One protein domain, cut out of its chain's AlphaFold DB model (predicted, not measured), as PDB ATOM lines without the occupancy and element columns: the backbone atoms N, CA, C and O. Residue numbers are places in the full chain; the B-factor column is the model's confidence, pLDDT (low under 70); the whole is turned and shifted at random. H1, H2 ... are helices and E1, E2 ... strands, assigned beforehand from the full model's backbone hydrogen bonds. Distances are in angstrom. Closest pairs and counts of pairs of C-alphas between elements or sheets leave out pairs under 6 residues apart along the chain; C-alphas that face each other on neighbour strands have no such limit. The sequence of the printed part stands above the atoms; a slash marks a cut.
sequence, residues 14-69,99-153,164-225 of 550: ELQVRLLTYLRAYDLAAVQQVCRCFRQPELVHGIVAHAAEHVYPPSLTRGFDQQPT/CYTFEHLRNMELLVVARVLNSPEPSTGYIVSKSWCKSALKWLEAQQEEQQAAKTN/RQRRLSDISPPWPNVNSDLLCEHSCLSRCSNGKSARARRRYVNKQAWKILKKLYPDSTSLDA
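Overview. This is residues 14 to 69, 99 to 153 and 164 to 225 of the 550 residues of the protein "Predicted protein" of Phaeodactylum tricornutum (strain CCAP 1055/1) (UniProt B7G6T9). A two-stranded antiparallel ribbon, E1 and E2, lies toward one end of a helical body whose core is H6. H2, H4 and H5 pack on H6, with H1 on H4; H10 lies beside the ribbon, and H7 runs back from it past H6 until residues 148 to 153 stick out. The printed part has 173 residues, with ten named helices and two named strands in the order H1 H2 H3 H4 H5 H6 E1 H7 H8 H9 E2 H10, and is mostly helix. It is compact, with a radius of gyration of the C-alphas of 17.6 A and spans of 54 by 39 by 31 A.

Along the chain. E1 is residues 126 to 129, with C-alpha 126 at (-13.303, -47.361, 56.916), and E2 is residues 202 to 205. H7, residues 130 to 152, is the longest helix at 33.0 A, ending with C-alpha 152 at (-10.335, -25.376, 23.954). H6, residues 102 to 118, is 24.1 A long, and H4, residues 41 to 55, is 19.7 A. H2, residues 25 to 34, and H10, residues 207 to 216, are each 14.4 A. The shorter helices are H1, residues 14 to 20, H3, 36 to 39, H5, 58 to 61, H8, 164 to 169, and H9, 195 to 201; C-alpha 14 is at (-16.994, -60.921, 25.952).

Arrangement. In E1 and E2, N 128 and O 203 are within hydrogen-bond range at 2.8 A. The closest C-alphas of E1 and H10 are those of Tyr 126 and Trp 210, 6.5 A apart. H7 and H9 only just touch, with 3 pairs of C-alphas within 8 A, closest at Lys 130 and Arg 201, 5.2 A. H6 is the hub. It touches H7 at a steep tilt of 42 degrees, opposite ways, closest at Ala 114 and Leu 137, 6.4 A. It touches H4 at a shallow tilt of 17 degrees, the same way, closest at Val 48 and Leu 105, 5.5 A. It touches H2 at Ala 25 and Arg 106, 5.0 A, and H5 at Leu 60 and Val 112, 5.2 A. H1 touches H4, about perpendicular at 76 degrees, closest at Val 17 and Ile 47, 5.0 A. H3 and H2 only just touch, with 3 pairs, and only at the corner. H8 is close to H7 but not clearly touching, at Ala 142 and Leu 168, 6.6 A. Every O i to N i+4 pair is within hydrogen-bond range in the helices but H3 and H5, too short for one.

Size, cuts and confidence. The C-alphas farthest apart are those of Cys 37 and Asn 194, 55.0 A. The printed part has two cuts: 29 residues are not printed between C-alphas 69 and 99, which are 6.7 A apart, and 10 residues are not printed between C-alphas 153 and 164, which are 15.6 A apart. The link H8 to H9 is long, 25 residues. Residues 68 to 69 have pLDDT under 70.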
ATOM      1  N   GLU A  14     -16.363 -61.077  24.638       96.44
ATOM      2  CA  GLU A  14     -16.994 -60.921  25.952       96.44
ATOM      3  C   GLU A  14     -16.076 -61.360  27.106       96.44
ATOM      4  O   GLU A  14     -15.968 -60.669  28.121       96.44
ATOM      5  N   LEU A  15     -15.364 -62.482  26.946       96.19
ATOM      6  CA  LEU A  15     -14.407 -62.958  27.945       96.19
ATOM      7  C   LEU A  15     -13.171 -62.061  28.003       96.19
ATOM      8  O   LEU A  15     -12.694 -61.769  29.099       96.19
ATOM      9  N   GLN A  16     -12.691 -61.575  26.853       95.69
ATOM     10  CA  GLN A  16     -11.595 -60.603  26.814       95.69
ATOM     11  C   GLN A  16     -11.963 -59.338  27.598       95.69
ATOM     12  O   GLN A  16     -11.204 -58.911  28.466       95.69
ATOM     13  N   VAL A  17     -13.151 -58.777  27.348       96.19
ATOM     14  CA  VAL A  17     -13.671 -57.595  28.051       96.19
ATOM     15  C   VAL A  17     -13.741 -57.843  29.557       96.19
ATOM     16  O   VAL A  17     -13.184 -57.062  30.329       96.19
ATOM     17  N   ARG A  18     -14.353 -58.952  29.992       94.81
ATOM     18  CA  ARG A  18     -14.471 -59.283  31.421       94.81
ATOM     19  C   ARG A  18     -13.111 -59.396  32.099       94.81
ATOM     20  O   ARG A  18     -12.914 -58.776  33.140       94.81
ATOM     21  N   LEU A  19     -12.164 -60.116  31.498       94.62
ATOM     22  CA  LEU A  19     -10.811 -60.270  32.039       94.62
ATOM     23  C   LEU A  19     -10.071 -58.931  32.125       94.62
ATOM     24  O   LEU A  19      -9.468 -58.616  33.148       94.62
ATOM     25  N   LEU A  20     -10.150 -58.111  31.078       94.88
ATOM     26  CA  LEU A  20      -9.431 -56.840  31.016       94.88
ATOM     27  C   LEU A  20     -10.034 -55.769  31.929       94.88
ATOM     28  O   LEU A  20      -9.310 -54.885  32.372       94.88
ATOM     29  N   THR A  21     -11.313 -55.871  32.301       94.19
ATOM     30  CA  THR A  21     -11.940 -54.943  33.265       94.19
ATOM     31  C   THR A  21     -11.469 -55.118  34.717       94.19
ATOM     32  O   THR A  21     -11.849 -54.328  35.587       94.19
ATOM     33  N   TYR A  22     -10.632 -56.125  34.999       90.75
ATOM     34  CA  TYR A  22      -9.903 -56.235  36.269       90.75
ATOM     35  C   TYR A  22      -8.638 -55.369  36.310       90.75
ATOM     36  O   TYR A  22      -8.121 -55.114  37.397       90.75
ATOM     37  N   LEU A  23      -8.147 -54.911  35.155       92.56
ATOM     38  CA  LEU A  23      -7.017 -53.996  35.057       92.56
ATOM     39  C   LEU A  23      -7.505 -52.545  35.130       92.56
ATOM     40  O   LEU A  23      -8.587 -52.216  34.641       92.56
ATOM     41  N   ARG A  24      -6.696 -51.662  35.722       90.44
ATOM     42  CA  ARG A  24      -7.003 -50.225  35.779       90.44
ATOM     43  C   ARG A  24      -6.705 -49.561  34.444       90.44
ATOM     44  O   ARG A  24      -5.927 -50.083  33.644       90.44
ATOM     45  N   ALA A  25      -7.232 -48.356  34.235       91.38
ATOM     46  CA  ALA A  25      -6.962 -47.601  33.012       91.38
ATOM     47  C   ALA A  25      -5.459 -47.410  32.735       91.38
ATOM     48  O   ALA A  25      -5.031 -47.477  31.584       91.38
ATOM     49  N   TYR A  26      -4.654 -47.193  33.782       87.69
ATOM     50  CA  TYR A  26      -3.199 -47.050  33.662       87.69
ATOM     51  C   TYR A  26      -2.528 -48.339  33.164       87.69
ATOM     52  O   TYR A  26      -1.723 -48.300  32.234       87.69
ATOM     53  N   ASP A  27      -2.908 -49.479  33.739       91.62
ATOM     54  CA  ASP A  27      -2.347 -50.785  33.393       91.62
ATOM     55  C   ASP A  27      -2.767 -51.187  31.966       91.62
ATOM     56  O   ASP A  27      -1.946 -51.637  31.168       91.62
ATOM     57  N   LEU A  28      -4.024 -50.917  31.592       93.81
ATOM     58  CA  LEU A  28      -4.536 -51.121  30.234       93.81
ATOM     59  C   LEU A  28      -3.838 -50.237  29.196       93.81
ATOM     60  O   LEU A  28      -3.527 -50.707  28.103       93.81
ATOM     61  N   ALA A  29      -3.548 -48.978  29.531       89.31
ATOM     62  CA  ALA A  29      -2.794 -48.090  28.652       89.31
ATOM     63  C   ALA A  29      -1.365 -48.612  28.417       89.31
ATOM     64  O   ALA A  29      -0.891 -48.596  27.280       89.31
ATOM     65  N   ALA A  30      -0.700 -49.136  29.451       90.81
ATOM     66  CA  ALA A  30       0.606 -49.777  29.305       90.81
ATOM     67  C   ALA A  30       0.527 -51.031  28.413       90.81
ATOM     68  O   ALA A  30       1.320 -51.185  27.482       90.81
ATOM     69  N   VAL A  31      -0.484 -51.883  28.615       91.44
ATOM     70  CA  VAL A  31      -0.737 -53.059  27.761       91.44
ATOM     71  C   VAL A  31      -0.967 -52.651  26.298       91.44
ATOM     72  O   VAL A  31      -0.408 -53.269  25.392       91.44
ATOM     73  N   GLN A  32      -1.715 -51.571  26.046       92.50
ATOM     74  CA  GLN A  32      -1.959 -51.029  24.702       92.50
ATOM     75  C   GLN A  32      -0.689 -50.491  24.021       92.50
ATOM     76  O   GLN A  32      -0.553 -50.563  22.792       92.50
ATOM     77  N   GLN A  33       0.238 -49.923  24.798       90.69
ATOM     78  CA  GLN A  33       1.521 -49.441  24.282       90.69
ATOM     79  C   GLN A  33       2.409 -50.602  23.827       90.69
ATOM     80  O   GLN A  33       3.026 -50.507  22.765       90.69
ATOM     81  N   VAL A  34       2.427 -51.697  24.591       91.44
ATOM     82  CA  VAL A  34       3.274 -52.868  24.323       91.44
ATOM     83  C   VAL A  34       2.675 -53.778  23.247       91.44
ATOM     84  O   VAL A  34       3.408 -54.316  22.419       91.44
ATOM     85  N   CYS A  35       1.350 -53.939  23.210       91.06
ATOM     86  CA  CYS A  35       0.689 -54.879  22.310       91.06
ATOM     87  C   CYS A  35      -0.370 -54.198  21.432       91.06
ATOM     88  O   CYS A  35      -1.397 -53.695  21.896       91.06
ATOM     89  N   ARG A  36      -0.141 -54.236  20.109       89.44
ATOM     90  CA  ARG A  36      -1.021 -53.617  19.101       89.44
ATOM     91  C   ARG A  36      -2.431 -54.203  19.090       89.44
ATOM     92  O   ARG A  36      -3.359 -53.507  18.694       89.44
ATOM     93  N   CYS A  37      -2.606 -55.444  19.533       87.00
ATOM     94  CA  CYS A  37      -3.901 -56.119  19.524       87.00
ATOM     95  C   CYS A  37      -4.922 -55.447  20.457       87.00
ATOM     96  O   CYS A  37      -6.107 -55.433  20.150       87.00
ATOM     97  N   PHE A  38      -4.470 -54.772  21.518       90.50
ATOM     98  CA  PHE A  38      -5.336 -53.989  22.411       90.50
ATOM     99  C   PHE A  38      -5.660 -52.584  21.876       90.50
ATOM    100  O   PHE A  38      -6.238 -51.761  22.583       90.50
ATOM    101  N   ARG A  39      -5.295 -52.278  20.621       91.56
ATOM    102  CA  ARG A  39      -5.720 -51.055  19.920       91.56
ATOM    103  C   ARG A  39      -7.043 -51.221  19.173       91.56
ATOM    104  O   ARG A  39      -7.498 -50.253  18.574       91.56
ATOM    105  N   GLN A  40      -7.646 -52.412  19.192       93.81
ATOM    106  CA  GLN A  40      -8.945 -52.660  18.568       93.81
ATOM    107  C   GLN A  40     -10.028 -51.777  19.218       93.81
ATOM    108  O   GLN A  40     -10.298 -51.946  20.411       93.81
ATOM    109  N   PRO A  41     -10.663 -50.849  18.473       92.88
ATOM    110  CA  PRO A  41     -11.636 -49.913  19.041       92.88
ATOM    111  C   PRO A  41     -12.832 -50.609  19.691       92.88
ATOM    112  O   PRO A  41     -13.318 -50.154  20.721       92.88
ATOM    113  N   GLU A  42     -13.275 -51.733  19.125       93.81
ATOM    114  CA  GLU A  42     -14.384 -52.530  19.658       93.81
ATOM    115  C   GLU A  42     -14.071 -53.103  21.040       93.81
ATOM    116  O   GLU A  42     -14.902 -53.018  21.942       93.81
ATOM    117  N   LEU A  43     -12.852 -53.615  21.232       94.88
ATOM    118  CA  LEU A  43     -12.398 -54.126  22.520       94.88
ATOM    119  C   LEU A  43     -12.304 -53.000  23.553       94.88
ATOM    120  O   LEU A  43     -12.822 -53.140  24.657       94.88
ATOM    121  N   VAL A  44     -11.692 -51.867  23.190       94.50
ATOM    122  CA  VAL A  44     -11.583 -50.701  24.085       94.50
ATOM    123  C   VAL A  44     -12.971 -50.195  24.478       94.50
ATOM    124  O   VAL A  44     -13.235 -49.980  25.659       94.50
ATOM    125  N   HIS A  45     -13.876 -50.062  23.508       93.81
ATOM    126  CA  HIS A  45     -15.258 -49.662  23.748       93.81
ATOM    127  C   HIS A  45     -15.990 -50.655  24.655       93.81
ATOM    128  O   HIS A  45     -16.624 -50.229  25.618       93.81
ATOM    129  N   GLY A  46     -15.842 -51.959  24.407       94.94
ATOM    130  CA  GLY A  46     -16.405 -53.014  25.249       94.94
ATOM    131  C   GLY A  46     -15.893 -52.955  26.689       94.94
ATOM    132  O   GLY A  46     -16.690 -53.049  27.615       94.94
ATOM    133  N   ILE A  47     -14.592 -52.719  26.894       95.94
ATOM    134  CA  ILE A  47     -13.989 -52.569  28.230       95.94
ATOM    135  C   ILE A  47     -14.561 -51.351  28.957       95.94
ATOM    136  O   ILE A  47     -14.968 -51.474  30.112       95.94
ATOM    137  N   VAL A  48     -14.600 -50.181  28.308       95.00
ATOM    138  CA  VAL A  48     -15.089 -48.946  28.946       95.00
ATOM    139  C   VAL A  48     -16.578 -49.054  29.275       95.00
ATOM    140  O   VAL A  48     -16.963 -48.744  30.401       95.00
ATOM    141  N   ALA A  49     -17.397 -49.547  28.340       93.38
ATOM    142  CA  ALA A  49     -18.830 -49.744  28.550       93.38
ATOM    143  C   ALA A  49     -19.101 -50.764  29.667       93.38
ATOM    144  O   ALA A  49     -19.816 -50.465  30.624       93.38
ATOM    145  N   HIS A  50     -18.439 -51.926  29.630       95.31
ATOM    146  CA  HIS A  50     -18.578 -52.935  30.678       95.31
ATOM    147  C   HIS A  50     -18.136 -52.398  32.046       95.31
ATOM    148  O   HIS A  50     -18.778 -52.678  33.058       95.31
ATOM    149  N   ALA A  51     -17.072 -51.590  32.102       94.81
ATOM    150  CA  ALA A  51     -16.648 -50.961  33.343       94.81
ATOM    151  C   ALA A  51     -17.684 -49.948  33.876       94.81
ATOM    152  O   ALA A  51     -17.954 -49.918  35.080       94.81
ATOM    153  N   ALA A  52     -18.289 -49.150  32.996       92.88
ATOM    154  CA  ALA A  52     -19.308 -48.167  33.365       92.88
ATOM    155  C   ALA A  52     -20.601 -48.812  33.887       92.88
ATOM    156  O   ALA A  52     -21.206 -48.289  34.822       92.88
ATOM    157  N   GLU A  53     -20.998 -49.941  33.296       92.44
ATOM    158  CA  GLU A  53     -22.255 -50.632  33.596       92.44
ATOM    159  C   GLU A  53     -22.137 -51.628  34.758       92.44
ATOM    160  O   GLU A  53     -23.026 -51.702  35.606       92.44
ATOM    161  N   HIS A  54     -21.044 -52.396  34.812       92.94
ATOM    162  CA  HIS A  54     -20.941 -53.577  35.680       92.94
ATOM    163  C   HIS A  54     -19.878 -53.447  36.775       92.94
ATOM    164  O   HIS A  54     -19.947 -54.142  37.790       92.94
ATOM    165  N   VAL A  55     -18.868 -52.590  36.590       92.81
ATOM    166  CA  VAL A  55     -17.763 -52.451  37.554       92.81
ATOM    167  C   VAL A  55     -18.012 -51.321  38.541       92.81
ATOM    168  O   VAL A  55     -17.795 -51.509  39.742       92.81
ATOM    169  N   TYR A  56     -18.439 -50.159  38.056       93.88
ATOM    170  CA  TYR A  56     -18.675 -48.986  38.887       93.88
ATOM    171  C   TYR A  56     -20.178 -48.746  39.074       93.88
ATOM    172  O   TYR A  56     -20.944 -48.907  38.130       93.88
ATOM    173  N   PRO A  57     -20.636 -48.344  40.276       93.50
ATOM    174  CA  PRO A  57     -22.040 -48.011  40.481       93.50
ATOM    175  C   PRO A  57     -22.507 -46.890  39.536       93.50
ATOM    176  O   PRO A  57     -21.823 -45.862  39.464       93.50
ATOM    177  N   PRO A  58     -23.701 -46.996  38.920       93.19
ATOM    178  CA  PRO A  58     -24.231 -45.973  38.011       93.19
ATOM    179  C   PRO A  58     -24.316 -44.571  38.628       93.19
ATOM    180  O   PRO A  58     -24.121 -43.558  37.960       93.19
ATOM    181  N   SER A  59     -24.548 -44.480  39.942       93.75
ATOM    182  CA  SER A  59     -24.553 -43.206  40.673       93.75
ATOM    183  C   SER A  59     -23.198 -42.486  40.634       93.75
ATOM    184  O   SER A  59     -23.139 -41.256  40.662       93.75
ATOM    185  N   LEU A  60     -22.098 -43.233  40.525       94.44
ATOM    186  CA  LEU A  60     -20.739 -42.701  40.484       94.44
ATOM    187  C   LEU A  60     -20.231 -42.475  39.057       94.44
ATOM    188  O   LEU A  60     -19.320 -41.672  38.882       94.44
ATOM    189  N   THR A  61     -20.859 -43.078  38.048       93.69
ATOM    190  CA  THR A  61     -20.525 -42.873  36.628       93.69
ATOM    191  C   THR A  61     -21.475 -41.908  35.910       93.69
ATOM    192  O   THR A  61     -21.103 -41.352  34.883       93.69
ATOM    193  N   ARG A  62     -22.660 -41.599  36.471       92.19
ATOM    194  CA  ARG A  62     -23.662 -40.693  35.867       92.19
ATOM    195  C   ARG A  62     -23.046 -39.411  35.301       92.19
ATOM    196  O   ARG A  62     -22.361 -38.702  36.032       92.19
ATOM    197  N   GLY A  63     -23.336 -39.071  34.048       86.69
ATOM    198  CA  GLY A  63     -22.811 -37.868  33.384       86.69
ATOM    199  C   GLY A  63     -21.468 -38.075  32.677       86.69
ATOM    200  O   GLY A  63     -21.029 -37.186  31.955       86.69
ATOM    201  N   PHE A  64     -20.845 -39.246  32.824       87.12
ATOM    202  CA  PHE A  64     -19.747 -39.668  31.957       87.12
ATOM    203  C   PHE A  64     -20.205 -39.792  30.495       87.12
ATOM    204  O   PHE A  64     -19.539 -39.271  29.606       87.12
ATOM    205  N   ASP A  65     -21.397 -40.349  30.268       82.19
ATOM    206  CA  ASP A  65     -21.979 -40.530  28.926       82.19
ATOM    207  C   ASP A  65     -22.306 -39.203  28.219       82.19
ATOM    208  O   ASP A  65     -22.510 -39.166  27.011       82.19
ATOM    209  N   GLN A  66     -22.354 -38.095  28.968       79.81
ATOM    210  CA  GLN A  66     -22.587 -36.751  28.429       79.81
ATOM    211  C   GLN A  66     -21.294 -36.066  27.968       79.81
ATOM    212  O   GLN A  66     -21.340 -34.923  27.504       79.81
ATOM    213  N   GLN A  67     -20.128 -36.707  28.117       70.12
ATOM    214  CA  GLN A  67     -18.898 -36.140  27.583       70.12
ATOM    215  C   GLN A  67     -18.997 -36.071  26.055       70.12
ATOM    216  O   GLN A  67     -19.353 -37.068  25.429       70.12
ATOM    217  N   PRO A  68     -18.686 -34.911  25.441       65.19
ATOM    218  CA  PRO A  68     -18.744 -34.774  23.997       65.19
ATOM    219  C   PRO A  68     -17.831 -35.827  23.384       65.19
ATOM    220  O   PRO A  68     -16.621 -35.829  23.634       65.19
ATOM    221  N   THR A  69     -18.432 -36.727  22.613       64.06
ATOM    222  CA  THR A  69     -17.716 -37.659  21.756       64.06
ATOM    223  C   THR A  69     -16.783 -36.833  20.891       64.06
ATOM    224  O   THR A  69     -17.221 -35.893  20.226       64.06
ATOM    225  N   CYS A  99     -17.111 -43.275  20.492       87.19
ATOM    226  CA  CYS A  99     -15.784 -43.882  20.391       87.19
ATOM    227  C   CYS A  99     -15.039 -43.700  21.721       87.19
ATOM    228  O   CYS A  99     -14.593 -42.598  22.042       87.19
ATOM    229  N   TYR A 100     -14.931 -44.771  22.511       91.69
ATOM    230  CA  TYR A 100     -14.210 -44.736  23.782       91.69
ATOM    231  C   TYR A 100     -12.721 -45.028  23.595       91.69
ATOM    232  O   TYR A 100     -12.307 -45.790  22.723       91.69
ATOM    233  N   THR A 101     -11.916 -44.453  24.484       91.44
ATOM    234  CA  THR A 101     -10.473 -44.697  24.605       91.44
ATOM    235  C   THR A 101     -10.140 -45.037  26.062       91.44
ATOM    236  O   THR A 101     -10.943 -44.769  26.956       91.44
ATOM    237  N   PHE A 102      -8.949 -45.569  26.354       92.38
ATOM    238  CA  PHE A 102      -8.536 -45.775  27.753       92.38
ATOM    239  C   PHE A 102      -8.376 -44.465  28.538       92.38
ATOM    240  O   PHE A 102      -8.453 -44.475  29.764       92.38
ATOM    241  N   GLU A 103      -8.237 -43.324  27.857       88.81
ATOM    242  CA  GLU A 103      -8.337 -42.013  28.503       88.81
ATOM    243  C   GLU A 103      -9.748 -41.775  29.056       88.81
ATOM    244  O   GLU A 103      -9.894 -41.298  30.179       88.81
ATOM    245  N   HIS A 104     -10.790 -42.183  28.323       90.56
ATOM    246  CA  HIS A 104     -12.165 -42.127  28.816       90.56
ATOM    247  C   HIS A 104     -12.350 -43.040  30.041       90.56
ATOM    248  O   HIS A 104     -12.908 -42.597  31.042       90.56
ATOM    249  N   LEU A 105     -11.808 -44.265  30.027       93.44
ATOM    250  CA  LEU A 105     -11.826 -45.144  31.209       93.44
ATOM    251  C   LEU A 105     -11.123 -44.494  32.407       93.44
ATOM    252  O   LEU A 105     -11.681 -44.462  33.501       93.44
ATOM    253  N   ARG A 106      -9.942 -43.905  32.192       91.62
ATOM    254  CA  ARG A 106      -9.221 -43.161  33.231       91.62
ATOM    255  C   ARG A 106     -10.088 -42.033  33.784       91.62
ATOM    256  O   ARG A 106     -10.235 -41.929  34.993       91.62
ATOM    257  N   ASN A 107     -10.711 -41.228  32.926       89.69
ATOM    258  CA  ASN A 107     -11.588 -40.125  33.332       89.69
ATOM    259  C   ASN A 107     -12.782 -40.595  34.159       89.69
ATOM    260  O   ASN A 107     -13.162 -39.926  35.120       89.69
ATOM    261  N   MET A 108     -13.344 -41.752  33.814       93.50
ATOM    262  CA  MET A 108     -14.385 -42.387  34.607       93.50
ATOM    263  C   MET A 108     -13.862 -42.796  35.991       93.50
ATOM    264  O   MET A 108     -14.480 -42.443  36.991       93.50
ATOM    265  N   GLU A 109     -12.711 -43.469  36.080       93.81
ATOM    266  CA  GLU A 109     -12.089 -43.840  37.364       93.81
ATOM    267  C   GLU A 109     -11.807 -42.606  38.235       93.81
ATOM    268  O   GLU A 109     -12.131 -42.581  39.422       93.81
ATOM    269  N   LEU A 110     -11.275 -41.544  37.625       90.81
ATOM    270  CA  LEU A 110     -11.007 -40.256  38.261       90.81
ATOM    271  C   LEU A 110     -12.288 -39.621  38.832       90.81
ATOM    272  O   LEU A 110     -12.307 -39.159  39.975       90.81
ATOM    273  N   LEU A 111     -13.373 -39.630  38.052       91.88
ATOM    274  CA  LEU A 111     -14.684 -39.130  38.464       91.88
ATOM    275  C   LEU A 111     -15.269 -39.950  39.621       91.88
ATOM    276  O   LEU A 111     -15.793 -39.379  40.581       91.88
ATOM    277  N   VAL A 112     -15.143 -41.277  39.553       95.62
ATOM    278  CA  VAL A 112     -15.578 -42.197  40.608       95.62
ATOM    279  C   VAL A 112     -14.829 -41.903  41.910       95.62
ATOM    280  O   VAL A 112     -15.475 -41.742  42.947       95.62
ATOM    281  N   VAL A 113     -13.497 -41.745  41.873       95.56
ATOM    282  CA  VAL A 113     -12.697 -41.366  43.055       95.56
ATOM    283  C   VAL A 113     -13.158 -40.025  43.613       95.56
ATOM    284  O   VAL A 113     -13.439 -39.940  44.806       95.56
ATOM    285  N   ALA A 114     -13.304 -38.994  42.775       95.31
ATOM    286  CA  ALA A 114     -13.759 -37.677  43.225       95.31
ATOM    287  C   ALA A 114     -15.116 -37.749  43.942       95.31
ATOM    288  O   ALA A 114     -15.294 -37.142  44.994       95.31
ATOM    289  N   ARG A 115     -16.073 -38.519  43.414       96.00
ATOM    290  CA  ARG A 115     -17.408 -38.667  44.019       96.00
ATOM    291  C   ARG A 115     -17.384 -39.456  45.317       96.00
ATOM    292  O   ARG A 115     -18.044 -39.062  46.277       96.00
ATOM    293  N   VAL A 116     -16.595 -40.524  45.376       96.75
ATOM    294  CA  VAL A 116     -16.372 -41.265  46.623       96.75
ATOM    295  C   VAL A 116     -15.777 -40.336  47.683       96.75
ATOM    296  O   VAL A 116     -16.267 -40.285  48.809       96.75
ATOM    297  N   LEU A 117     -14.787 -39.528  47.303       95.62
ATOM    298  CA  LEU A 117     -14.142 -38.553  48.177       95.62
ATOM    299  C   LEU A 117     -14.970 -37.292  48.437       95.62
ATOM    300  O   LEU A 117     -14.617 -36.529  49.321       95.62
ATOM    301  N   ASN A 118     -16.069 -37.043  47.740       95.31
ATOM    302  CA  ASN A 118     -16.972 -35.925  48.039       95.31
ATOM    303  C   ASN A 118     -18.262 -36.384  48.722       95.31
ATOM    304  O   ASN A 118     -19.084 -35.557  49.110       95.31
ATOM    305  N   SER A 119     -18.424 -37.693  48.919       95.56
ATOM    306  CA  SER A 119     -19.547 -38.249  49.668       95.56
ATOM    307  C   SER A 119     -19.506 -37.777  51.132       95.56
ATOM    308  O   SER A 119     -18.408 -37.638  51.695       95.56
ATOM    309  N   PRO A 120     -20.672 -37.527  51.760       96.62
ATOM    310  CA  PRO A 120     -20.739 -37.104  53.155       96.62
ATOM    311  C   PRO A 120     -20.045 -38.131  54.059       96.62
ATOM    312  O   PRO A 120     -20.149 -39.339  53.840       96.62
ATOM    313  N   GLU A 121     -19.302 -37.638  55.050       96.88
ATOM    314  CA  GLU A 121     -18.549 -38.482  55.980       96.88
ATOM    315  C   GLU A 121     -19.528 -39.235  56.902       96.88
ATOM    316  O   GLU A 121     -20.291 -38.589  57.624       96.88
ATOM    317  N   PRO A 122     -19.564 -40.582  56.873       97.12
ATOM    318  CA  PRO A 122     -20.402 -41.353  57.782       97.12
ATOM    319  C   PRO A 122     -19.842 -41.300  59.211       97.12
ATOM    320  O   PRO A 122     -18.663 -41.025  59.423       97.12
ATOM    321  N   SER A 123     -20.677 -41.617  60.204       95.12
ATOM    322  CA  SER A 123     -20.252 -41.702  61.611       95.12
ATOM    323  C   SER A 123     -19.312 -42.880  61.885       95.12
ATOM    324  O   SER A 123     -18.470 -42.802  62.777       95.12
ATOM    325  N   THR A 124     -19.451 -43.967  61.124       95.81
ATOM    326  CA  THR A 124     -18.627 -45.178  61.203       95.81
ATOM    327  C   THR A 124     -18.277 -45.680  59.802       95.81
ATOM    328  O   THR A 124     -18.941 -45.354  58.814       95.81
ATOM    329  N   GLY A 125     -17.212 -46.473  59.693       96.62
ATOM    330  CA  GLY A 125     -16.778 -47.052  58.426       96.62
ATOM    331  C   GLY A 125     -15.271 -47.231  58.361       96.62
ATOM    332  O   GLY A 125     -14.599 -47.334  59.382       96.62
ATOM    333  N   TYR A 126     -14.735 -47.230  57.147       98.12
ATOM    334  CA  TYR A 126     -13.303 -47.361  56.916       98.12
ATOM    335  C   TYR A 126     -12.614 -46.009  57.023       98.12
ATOM    336  O   TYR A 126     -13.159 -44.984  56.619       98.12
ATOM    337  N   ILE A 127     -11.398 -46.017  57.545       97.81
ATOM    338  CA  ILE A 127     -10.554 -44.843  57.681       97.81
ATOM    339  C   ILE A 127      -9.722 -44.681  56.407       97.81
ATOM    340  O   ILE A 127      -9.096 -45.628  55.927       97.81
ATOM    341  N   VAL A 128      -9.713 -43.455  55.889       97.94
ATOM    342  CA  VAL A 128      -8.860 -42.992  54.793       97.94
ATOM    343  C   VAL A 128      -8.072 -41.769  55.254       97.94
ATOM    344  O   VAL A 128      -8.572 -40.942  56.027       97.94
ATOM    345  N   SER A 129      -6.842 -41.616  54.771       98.00
ATOM    346  CA  SER A 129      -6.046 -40.422  55.040       98.00
ATOM    347  C   SER A 129      -6.633 -39.156  54.414       98.00
ATOM    348  O   SER A 129      -6.855 -39.068  53.206       98.00
ATOM    349  N   LYS A 130      -6.828 -38.108  55.227       97.31
ATOM    350  CA  LYS A 130      -7.224 -36.774  54.745       97.31
ATOM    351  C   LYS A 130      -6.145 -36.127  53.882       97.31
ATOM    352  O   LYS A 130      -6.494 -35.365  52.981       97.31
ATOM    353  N   SER A 131      -4.865 -36.394  54.152       96.56
ATOM    354  CA  SER A 131      -3.762 -35.858  53.348       96.56
ATOM    355  C   SER A 131      -3.789 -36.481  51.947       96.56
ATOM    356  O   SER A 131      -3.778 -35.754  50.951       96.56
ATOM    357  N   TRP A 132      -3.990 -37.801  51.878       97.50
ATOM    358  CA  TRP A 132      -4.167 -38.533  50.629       97.50
ATOM    359  C   TRP A 132      -5.389 -38.039  49.852       97.50
ATOM    360  O   TRP A 132      -5.261 -37.702  48.679       97.50
ATOM    361  N   CYS A 133      -6.549 -37.887  50.507       97.19
ATOM    362  CA  CYS A 133      -7.762 -37.360  49.872       97.19
ATOM    363  C   CYS A 133      -7.529 -35.989  49.218       97.19
ATOM    364  O   CYS A 133      -7.943 -35.767  48.082       97.19
ATOM    365  N   LYS A 134      -6.853 -35.071  49.921       96.06
ATOM    366  CA  LYS A 134      -6.522 -33.738  49.394       96.06
ATOM    367  C   LYS A 134      -5.574 -33.825  48.199       96.06
ATOM    368  O   LYS A 134      -5.797 -33.140  47.204       96.06
ATOM    369  N   SER A 135      -4.542 -34.665  48.285       95.25
ATOM    370  CA  SER A 135      -3.590 -34.867  47.188       95.25
ATOM    371  C   SER A 135      -4.273 -35.460  45.956       95.25
ATOM    372  O   SER A 135      -4.053 -34.980  44.847       95.25
ATOM    373  N   ALA A 136      -5.135 -36.462  46.154       94.69
ATOM    374  CA  ALA A 136      -5.908 -37.084  45.091       94.69
ATOM    375  C   ALA A 136      -6.810 -36.054  44.403       94.69
ATOM    376  O   ALA A 136      -6.703 -35.883  43.195       94.69
ATOM    377  N   LEU A 137      -7.629 -35.305  45.150       95.06
ATOM    378  CA  LEU A 137      -8.508 -34.274  44.581       95.06
ATOM    379  C   LEU A 137      -7.729 -33.193  43.821       95.06
ATOM    380  O   LEU A 137      -8.085 -32.873  42.692       95.06
ATOM    381  N   LYS A 138      -6.617 -32.700  44.375       94.44
ATOM    382  CA  LYS A 138      -5.768 -31.703  43.704       94.44
ATOM    383  C   LYS A 138      -5.172 -32.235  42.393       94.44
ATOM    384  O   LYS A 138      -5.095 -31.510  41.403       94.44
ATOM    385  N   TRP A 139      -4.750 -33.499  42.373       92.31
ATOM    386  CA  TRP A 139      -4.254 -34.151  41.160       92.31
ATOM    387  C   TRP A 139      -5.364 -34.355  40.122       92.31
ATOM    388  O   TRP A 139      -5.152 -34.095  38.939       92.31
ATOM    389  N   LEU A 140      -6.565 -34.737  40.563       90.00
ATOM    390  CA  LEU A 140      -7.752 -34.868  39.715       90.00
ATOM    391  C   LEU A 140      -8.140 -33.537  39.059       90.00
ATOM    392  O   LEU A 140      -8.368 -33.494  37.851       90.00
ATOM    393  N   GLU A 141      -8.167 -32.452  39.832       91.56
ATOM    394  CA  GLU A 141      -8.429 -31.096  39.336       91.56
ATOM    395  C   GLU A 141      -7.398 -30.685  38.282       91.56
ATOM    396  O   GLU A 141      -7.761 -30.228  37.198       91.56
ATOM    397  N   ALA A 142      -6.112 -30.927  38.543       90.75
ATOM    398  CA  ALA A 142      -5.047 -30.600  37.603       90.75
ATOM    399  C   ALA A 142      -5.165 -31.380  36.276       90.75
ATOM    400  O   ALA A 142      -4.927 -30.816  35.205       90.75
ATOM    401  N   GLN A 143      -5.584 -32.650  36.326       88.00
ATOM    402  CA  GLN A 143      -5.848 -33.468  35.136       88.00
ATOM    403  C   GLN A 143      -7.092 -33.000  34.362       88.00
ATOM    404  O   GLN A 143      -7.074 -32.951  33.131       88.00
ATOM    405  N   GLN A 144      -8.162 -32.597  35.051       88.25
ATOM    406  CA  GLN A 144      -9.346 -32.031  34.395       88.25
ATOM    407  C   GLN A 144      -9.031 -30.703  33.710       88.25
ATOM    408  O   GLN A 144      -9.428 -30.492  32.560       88.25
ATOM    409  N   GLU A 145      -8.277 -29.826  34.380       89.19
ATOM    410  CA  GLU A 145      -7.774 -28.606  33.760       89.19
ATOM    411  C   GLU A 145      -6.991 -28.958  32.493       89.19
ATOM    412  O   GLU A 145      -7.248 -28.351  31.448       89.19
ATOM    413  N   GLU A 146      -6.054 -29.924  32.566       87.75
ATOM    414  CA  GLU A 146      -5.247 -30.431  31.438       87.75
ATOM    415  C   GLU A 146      -6.093 -30.673  30.190       87.75
ATOM    416  O   GLU A 146      -5.883 -30.016  29.161       87.75
ATOM    417  N   GLN A 147      -7.125 -31.495  30.350       84.69
ATOM    418  CA  GLN A 147      -8.055 -31.883  29.296       84.69
ATOM    419  C   GLN A 147      -8.900 -30.720  28.777       84.69
ATOM    420  O   GLN A 147      -9.094 -30.589  27.569       84.69
ATOM    421  N   GLN A 148      -9.388 -29.837  29.652       86.50
ATOM    422  CA  GLN A 148     -10.168 -28.671  29.226       86.50
ATOM    423  C   GLN A 148      -9.342 -27.716  28.354       86.50
ATOM    424  O   GLN A 148      -9.840 -27.173  27.363       86.50
ATOM    425  N   ALA A 149      -8.060 -27.524  28.670       86.75
ATOM    426  CA  ALA A 149      -7.200 -26.713  27.809       86.75
ATOM    427  C   ALA A 149      -6.890 -27.395  26.475       86.75
ATOM    428  O   ALA A 149      -6.824 -26.703  25.464       86.75
ATOM    429  N   ALA A 150      -6.722 -28.723  26.464       85.88
ATOM    430  CA  ALA A 150      -6.541 -29.471  25.222       85.88
ATOM    431  C   ALA A 150      -7.768 -29.325  24.306       85.88
ATOM    432  O   ALA A 150      -7.623 -29.075  23.114       85.88
ATOM    433  N   LYS A 151      -8.982 -29.371  24.874       84.44
ATOM    434  CA  LYS A 151     -10.238 -29.201  24.124       84.44
ATOM    435  C   LYS A 151     -10.454 -27.784  23.598       84.44
ATOM    436  O   LYS A 151     -11.055 -27.605  22.547       84.44
ATOM    437  N   THR A 152     -10.003 -26.760  24.321       87.44
ATOM    438  CA  THR A 152     -10.335 -25.376  23.954       87.44
ATOM    439  C   THR A 152      -9.525 -24.823  22.781       87.44
ATOM    440  O   THR A 152      -9.875 -23.737  22.334       87.44
ATOM    441  N   ASN A 153      -8.490 -25.511  22.264       78.69
ATOM    442  CA  ASN A 153      -7.630 -25.112  21.122       78.69
ATOM    443  C   ASN A 153      -7.111 -23.655  21.128       78.69
ATOM    444  O   ASN A 153      -6.469 -23.191  20.183       78.69
ATOM    445  N   ARG A 164       1.591 -23.531  34.207       85.75
ATOM    446  CA  ARG A 164       0.816 -24.762  34.290       85.75
ATOM    447  C   ARG A 164       1.693 -26.005  34.402       85.75
ATOM    448  O   ARG A 164       1.415 -26.844  35.244       85.75
ATOM    449  N   GLN A 165       2.751 -26.102  33.597       87.56
ATOM    450  CA  GLN A 165       3.723 -27.195  33.694       87.56
ATOM    451  C   GLN A 165       4.369 -27.246  35.080       87.56
ATOM    452  O   GLN A 165       4.480 -28.329  35.633       87.56
ATOM    453  N   ARG A 166       4.701 -26.087  35.674       89.19
ATOM    454  CA  ARG A 166       5.186 -26.014  37.062       89.19
ATOM    455  C   ARG A 166       4.145 -26.519  38.064       89.19
ATOM    456  O   ARG A 166       4.447 -27.361  38.891       89.19
ATOM    457  N   ARG A 167       2.888 -26.075  37.941       88.69
ATOM    458  CA  ARG A 167       1.806 -26.569  38.810       88.69
ATOM    459  C   ARG A 167       1.616 -28.082  38.698       88.69
ATOM    460  O   ARG A 167       1.406 -28.722  39.715       88.69
ATOM    461  N   LEU A 168       1.688 -28.639  37.489       84.88
ATOM    462  CA  LEU A 168       1.561 -30.081  37.262       84.88
ATOM    463  C   LEU A 168       2.768 -30.859  37.798       84.88
ATOM    464  O   LEU A 168       2.571 -31.924  38.368       84.88
ATOM    465  N   SER A 169       3.991 -30.332  37.671       87.44
ATOM    466  CA  SER A 169       5.181 -30.978  38.245       87.44
ATOM    467  C   SER A 169       5.170 -30.988  39.773       87.44
ATOM    468  O   SER A 169       5.709 -31.910  40.372       87.44
ATOM    469  N   ASP A 170       4.524 -29.999  40.396       90.81
ATOM    470  CA  ASP A 170       4.396 -29.908  41.855       90.81
ATOM    471  C   ASP A 170       3.286 -30.818  42.414       90.81
ATOM    472  O   ASP A 170       3.170 -30.991  43.630       90.81
ATOM    473  N   ILE A 171       2.421 -31.366  41.552       92.19
ATOM    474  CA  ILE A 171       1.302 -32.221  41.954       92.19
ATOM    475  C   ILE A 171       1.619 -33.656  41.545       92.19
ATOM    476  O   ILE A 171       1.348 -34.090  40.426       92.19
ATOM    477  N   SER A 172       2.176 -34.413  42.485       89.94
ATOM    478  CA  SER A 172       2.402 -35.842  42.300       89.94
ATOM    479  C   SER A 172       1.075 -36.607  42.205       89.94
ATOM    480  O   SER A 172       0.091 -36.216  42.847       89.94
ATOM    481  N   PRO A 173       1.035 -37.728  41.463       89.31
ATOM    482  CA  PRO A 173      -0.087 -38.654  41.549       89.31
ATOM    483  C   PRO A 173      -0.291 -39.125  43.000       89.31
ATOM    484  O   PRO A 173       0.676 -39.185  43.770       89.31
ATOM    485  N   PRO A 174      -1.536 -39.445  43.400       92.62
ATOM    486  CA  PRO A 174      -1.803 -39.970  44.732       92.62
ATOM    487  C   PRO A 174      -1.044 -41.281  44.962       92.62
ATOM    488  O   PRO A 174      -0.866 -42.083  44.044       92.62
ATOM    489  N   TRP A 175      -0.604 -41.503  46.200       93.00
ATOM    490  CA  TRP A 175       0.131 -42.712  46.563       93.00
ATOM    491  C   TRP A 175      -0.718 -43.980  46.363       93.00
ATOM    492  O   TRP A 175      -1.932 -43.922  46.583       93.00
ATOM    493  N   PRO A 176      -0.108 -45.131  46.008       94.25
ATOM    494  CA  PRO A 176      -0.839 -46.385  45.801       94.25
ATOM    495  C   PRO A 176      -1.613 -46.869  47.033       94.25
ATOM    496  O   PRO A 176      -2.690 -47.442  46.892       94.25
ATOM    497  N   ASN A 177      -1.091 -46.617  48.239       96.75
ATOM    498  CA  ASN A 177      -1.763 -46.932  49.497       96.75
ATOM    499  C   ASN A 177      -2.403 -45.670  50.094       96.75
ATOM    500  O   ASN A 177      -1.692 -44.762  50.542       96.75
ATOM    501  N   VAL A 178      -3.740 -45.654  50.160       97.69
ATOM    502  CA  VAL A 178      -4.536 -44.511  50.652       97.69
ATOM    503  C   VAL A 178      -4.335 -44.182  52.135       97.69
ATOM    504  O   VAL A 178      -4.782 -43.134  52.596       97.69
ATOM    505  N   ASN A 179      -3.693 -45.081  52.885       97.81
ATOM    506  CA  ASN A 179      -3.500 -44.995  54.331       97.81
ATOM    507  C   ASN A 179      -2.028 -44.966  54.748       97.81
ATOM    508  O   ASN A 179      -1.742 -45.048  55.935       97.81
ATOM    509  N   SER A 180      -1.091 -44.843  53.809       96.75
ATOM    510  CA  SER A 180       0.351 -44.943  54.086       96.75
ATOM    511  C   SER A 180       0.862 -43.983  55.169       96.75
ATOM    512  O   SER A 180       1.668 -44.397  55.992       96.75
ATOM    513  N   ASP A 181       0.359 -42.749  55.261       96.44
ATOM    514  CA  ASP A 181       0.730 -41.817  56.341       96.44
ATOM    515  C   ASP A 181       0.019 -42.092  57.675       96.44
ATOM    516  O   ASP A 181       0.391 -41.527  58.706       96.44
ATOM    517  N   LEU A 182      -1.021 -42.924  57.682       97.06
ATOM    518  CA  LEU A 182      -1.746 -43.319  58.888       97.06
ATOM    519  C   LEU A 182      -1.204 -44.600  59.515       97.06
ATOM    520  O   LEU A 182      -1.624 -44.926  60.623       97.06
ATOM    521  N   LEU A 183      -0.315 -45.324  58.838       96.94
ATOM    522  CA  LEU A 183       0.254 -46.569  59.339       96.94
ATOM    523  C   LEU A 183       1.546 -46.299  60.113       96.94
ATOM    524  O   LEU A 183       2.325 -45.417  59.760       96.94
ATOM    525  N   CYS A 184       1.762 -47.043  61.194       96.69
ATOM    526  CA  CYS A 184       3.087 -47.172  61.793       96.69
ATOM    527  C   CYS A 184       3.884 -48.286  61.095       96.69
ATOM    528  O   CYS A 184       3.370 -48.980  60.216       96.69
ATOM    529  N   GLU A 185       5.126 -48.496  61.523       96.44
ATOM    530  CA  GLU A 185       6.016 -49.540  60.993       96.44
ATOM    531  C   GLU A 185       5.455 -50.959  61.195       96.44
ATOM    532  O   GLU A 185       5.666 -51.841  60.369       96.44
ATOM    533  N   HIS A 186       4.615 -51.157  62.216       96.06
ATOM    534  CA  HIS A 186       3.890 -52.410  62.464       96.06
ATOM    535  C   HIS A 186       2.677 -52.610  61.540       96.06
ATOM    536  O   HIS A 186       1.876 -53.517  61.757       96.06
ATOM    537  N   SER A 187       2.488 -51.745  60.535       95.88
ATOM    538  CA  SER A 187       1.335 -51.757  59.621       95.88
ATOM    539  C   SER A 187      -0.027 -51.626  60.320       95.88
ATOM    540  O   SER A 187      -1.068 -51.968  59.758       95.88
ATOM    541  N   CYS A 188      -0.036 -51.094  61.542       96.69
ATOM    542  CA  CYS A 188      -1.235 -50.774  62.308       96.69
ATOM    543  C   CYS A 188      -1.526 -49.270  62.257       96.69
ATOM    544  O   CYS A 188      -0.676 -48.468  61.872       96.69
ATOM    545  N   LEU A 189      -2.718 -48.866  62.700       96.81
ATOM    546  CA  LEU A 189      -3.080 -47.453  62.791       96.81
ATOM    547  C   LEU A 189      -2.146 -46.719  63.773       96.81
ATOM    548  O   LEU A 189      -2.081 -47.040  64.962       96.81
ATOM    549  N   SER A 190      -1.432 -45.719  63.263       95.88
ATOM    550  CA  SER A 190      -0.493 -44.893  64.013       95.88
ATOM    551  C   SER A 190      -1.204 -44.083  65.098       95.88
ATOM    552  O   SER A 190      -2.283 -43.506  64.879       95.88
ATOM    553  N   ARG A 191      -0.568 -44.026  66.275       92.00
ATOM    554  CA  ARG A 191      -1.043 -43.283  67.444       92.00
ATOM    555  C   ARG A 191      -1.007 -41.792  67.144       92.00
ATOM    556  O   ARG A 191       0.026 -41.228  66.789       92.00
ATOM    557  N   CYS A 192      -2.139 -41.126  67.323       89.12
ATOM    558  CA  CYS A 192      -2.159 -39.670  67.332       89.12
ATOM    559  C   CYS A 192      -1.944 -39.206  68.771       89.12
ATOM    560  O   CYS A 192      -2.711 -39.580  69.650       89.12
ATOM    561  N   SER A 193      -0.920 -38.380  69.011       79.56
ATOM    562  CA  SER A 193      -0.587 -37.868  70.352       79.56
ATOM    563  C   SER A 193      -1.787 -37.244  71.071       79.56
ATOM    564  O   SER A 193      -1.891 -37.368  72.285       79.56
ATOM    565  N   ASN A 194      -2.723 -36.663  70.307       81.00
ATOM    566  CA  ASN A 194      -3.988 -36.113  70.785       81.00
ATOM    567  C   ASN A 194      -5.176 -36.594  69.929       81.00
ATOM    568  O   ASN A 194      -5.098 -36.614  68.698       81.00
ATOM    569  N   GLY A 195      -6.338 -36.838  70.553       81.56
ATOM    570  CA  GLY A 195      -7.579 -37.198  69.841       81.56
ATOM    571  C   GLY A 195      -8.040 -36.148  68.813       81.56
ATOM    572  O   GLY A 195      -8.604 -36.490  67.773       81.56
ATOM    573  N   LYS A 196      -7.713 -34.865  69.032       86.56
ATOM    574  CA  LYS A 196      -7.928 -33.788  68.044       86.56
ATOM    575  C   LYS A 196      -7.097 -34.000  66.769       86.56
ATOM    576  O   LYS A 196      -7.605 -33.809  65.667       86.56
ATOM    577  N   SER A 197      -5.852 -34.465  66.911       88.19
ATOM    578  CA  SER A 197      -4.973 -34.782  65.778       88.19
ATOM    579  C   SER A 197      -5.501 -35.970  64.969       88.19
ATOM    580  O   SER A 197      -5.392 -35.969  63.745       88.19
ATOM    581  N   ALA A 198      -6.136 -36.954  65.617       90.12
ATOM    582  CA  ALA A 198      -6.742 -38.085  64.913       90.12
ATOM    583  C   ALA A 198      -7.832 -37.621  63.933       90.12
ATOM    584  O   ALA A 198      -7.769 -37.942  62.746       90.12
ATOM    585  N   ARG A 199      -8.782 -36.791  64.390       90.38
ATOM    586  CA  ARG A 199      -9.857 -36.252  63.534       90.38
ATOM    587  C   ARG A 199      -9.334 -35.360  62.405       90.38
ATOM    588  O   ARG A 199      -9.931 -35.328  61.331       90.38
ATOM    589  N   ALA A 200      -8.229 -34.647  62.619       93.56
ATOM    590  CA  ALA A 200      -7.615 -33.805  61.591       93.56
ATOM    591  C   ALA A 200      -6.975 -34.618  60.448       93.56
ATOM    592  O   ALA A 200      -6.936 -34.147  59.311       93.56
ATOM    593  N   ARG A 201      -6.503 -35.838  60.735       96.12
ATOM    594  CA  ARG A 201      -5.775 -36.696  59.782       96.12
ATOM    595  C   ARG A 201      -6.637 -37.785  59.142       96.12
ATOM    596  O   ARG A 201      -6.355 -38.194  58.022       96.12
ATOM    597  N   ARG A 202      -7.676 -38.247  59.835       96.31
ATOM    598  CA  ARG A 202      -8.518 -39.385  59.438       96.31
ATOM    599  C   ARG A 202      -9.845 -38.894  58.858       96.31
ATOM    600  O   ARG A 202     -10.412 -37.926  59.365       96.31
ATOM    601  N   ARG A 203     -10.325 -39.549  57.801       97.00
ATOM    602  CA  ARG A 203     -11.676 -39.393  57.246       97.00
ATOM    603  C   ARG A 203     -12.366 -40.747  57.197       97.00
ATOM    604  O   ARG A 203     -11.746 -41.709  56.754       97.00
ATOM    605  N   TYR A 204     -13.633 -40.808  57.577       97.56
ATOM    606  CA  TYR A 204     -14.438 -42.013  57.417       97.56
ATOM    607  C   TYR A 204     -15.054 -42.102  56.016       97.56
ATOM    608  O   TYR A 204     -15.482 -41.107  55.428       97.56
ATOM    609  N   VAL A 205     -15.105 -43.316  55.476       97.81
ATOM    610  CA  VAL A 205     -15.821 -43.657  54.245       97.81
ATOM    611  C   VAL A 205     -16.659 -44.906  54.480       97.81
ATOM    612  O   VAL A 205     -16.283 -45.804  55.234       97.81
ATOM    613  N   ASN A 206     -17.821 -44.985  53.837       97.31
ATOM    614  CA  ASN A 206     -18.690 -46.146  53.996       97.31
ATOM    615  C   ASN A 206     -18.082 -47.400  53.325       97.31
ATOM    616  O   ASN A 206     -17.139 -47.328  52.532       97.31
ATOM    617  N   LYS A 207     -18.638 -48.580  53.623       97.44
ATOM    618  CA  LYS A 207     -18.133 -49.867  53.110       97.44
ATOM    619  C   LYS A 207     -18.125 -49.959  51.580       97.44
ATOM    620  O   LYS A 207     -17.233 -50.586  51.013       97.44
ATOM    621  N   GLN A 208     -19.102 -49.354  50.906       96.38
ATOM    622  CA  GLN A 208     -19.181 -49.366  49.443       96.38
ATOM    623  C   GLN A 208     -18.087 -48.490  48.822       96.38
ATOM    624  O   GLN A 208     -17.369 -48.949  47.937       96.38
ATOM    625  N   ALA A 209     -17.909 -47.274  49.336       96.69
ATOM    626  CA  ALA A 209     -16.823 -46.370  48.982       96.69
ATOM    627  C   ALA A 209     -15.455 -47.035  49.173       96.69
ATOM    628  O   ALA A 209     -14.625 -47.002  48.267       96.69
ATOM    629  N   TRP A 210     -15.244 -47.711  50.308       97.75
ATOM    630  CA  TRP A 210     -14.010 -48.450  50.559       97.75
ATOM    631  C   TRP A 210     -13.774 -49.575  49.548       97.75
ATOM    632  O   TRP A 210     -12.673 -49.687  49.024       97.75
ATOM    633  N   LYS A 211     -14.792 -50.386  49.220       96.69
ATOM    634  CA  LYS A 211     -14.667 -51.447  48.200       96.69
ATOM    635  C   LYS A 211     -14.216 -50.893  46.846       96.69
ATOM    636  O   LYS A 211     -13.395 -51.512  46.177       96.69
ATOM    637  N   ILE A 212     -14.730 -49.727  46.464       95.56
ATOM    638  CA  ILE A 212     -14.365 -49.057  45.212       95.56
ATOM    639  C   ILE A 212     -12.926 -48.545  45.280       95.56
ATOM    640  O   ILE A 212     -12.142 -48.820  44.374       95.56
ATOM    641  N   LEU A 213     -12.551 -47.869  46.371       96.50
ATOM    642  CA  LEU A 213     -11.172 -47.425  46.580       96.50
ATOM    643  C   LEU A 213     -10.202 -48.606  46.585       96.50
ATOM    644  O   LEU A 213      -9.184 -48.537  45.918       96.50
ATOM    645  N   LYS A 214     -10.535 -49.718  47.246       96.38
ATOM    646  CA  LYS A 214      -9.710 -50.932  47.279       96.38
ATOM    647  C   LYS A 214      -9.568 -51.585  45.903       96.38
ATOM    648  O   LYS A 214      -8.514 -52.138  45.617       96.38
ATOM    649  N   LYS A 215     -10.587 -51.499  45.038       93.50
ATOM    650  CA  LYS A 215     -10.493 -51.960  43.642       93.50
ATOM    651  C   LYS A 215      -9.537 -51.088  42.817       93.50
ATOM    652  O   LYS A 215      -8.763 -51.617  42.031       93.50
ATOM    653  N   LEU A 216      -9.570 -49.770  43.014       93.56
ATOM    654  CA  LEU A 216      -8.709 -48.810  42.304       93.56
ATOM    655  C   LEU A 216      -7.284 -48.716  42.883       93.56
ATOM    656  O   LEU A 216      -6.336 -48.393  42.167       93.56
ATOM    657  N   TYR A 217      -7.132 -49.007  44.173       95.00
ATOM    658  CA  TYR A 217      -5.902 -48.909  44.957       95.00
ATOM    659  C   TYR A 217      -5.699 -50.207  45.759       95.00
ATOM    660  O   TYR A 217      -5.882 -50.221  46.984       95.00
ATOM    661  N   PRO A 218      -5.350 -51.320  45.085       94.50
ATOM    662  CA  PRO A 218      -5.278 -52.647  45.701       94.50
ATOM    663  C   PRO A 218      -4.247 -52.744  46.830       94.50
ATOM    664  O   PRO A 218      -4.472 -53.492  47.779       94.50
ATOM    665  N   ASP A 219      -3.199 -51.919  46.813       95.31
ATOM    666  CA  ASP A 219      -2.152 -51.887  47.848       95.31
ATOM    667  C   ASP A 219      -2.603 -51.200  49.146       95.31
ATOM    668  O   ASP A 219      -1.865 -51.129  50.127       95.31
ATOM    669  N   SER A 220      -3.826 -50.667  49.176       96.94
ATOM    670  CA  SER A 220      -4.340 -49.930  50.326       96.94
ATOM    671  C   SER A 220      -4.679 -50.830  51.505       96.94
ATOM    672  O   SER A 220      -5.491 -51.752  51.387       96.94
ATOM    673  N   THR A 221      -4.125 -50.524  52.673       97.25
ATOM    674  CA  THR A 221      -4.422 -51.251  53.914       97.25
ATOM    675  C   THR A 221      -5.812 -50.879  54.424       97.25
ATOM    676  O   THR A 221      -6.127 -49.696  54.568       97.25
ATOM    677  N   SER A 222      -6.653 -51.877  54.705       97.31
ATOM    678  CA  SER A 222      -7.974 -51.650  55.295       97.31
ATOM    679  C   SER A 222      -7.855 -51.312  56.770       97.31
ATOM    680  O   SER A 222      -7.382 -52.130  57.552       97.31
ATOM    681  N   LEU A 223      -8.333 -50.127  57.134       97.00
ATOM    682  CA  LEU A 223      -8.421 -49.666  58.512       97.00
ATOM    683  C   LEU A 223      -9.898 -49.445  58.823       97.00
ATOM    684  O   LEU A 223     -10.515 -48.556  58.241       97.00
ATOM    685  N   ASP A 224     -10.486 -50.282  59.671       96.75
ATOM    686  CA  ASP A 224     -11.864 -50.096  60.128       96.75
ATOM    687  C   ASP A 224     -11.885 -49.126  61.321       96.75
ATOM    688  O   ASP A 224     -10.908 -49.016  62.058       96.75
ATOM    689  N   ALA A 225     -12.997 -48.433  61.550       94.06
ATOM    690  CA  ALA A 225     -13.215 -47.612  62.739       94.06
ATOM    691  C   ALA A 225     -13.065 -48.414  64.043       94.06
ATOM    692  O   ALA A 225     -12.733 -47.841  65.079       94.06
TER     693      ALA A 225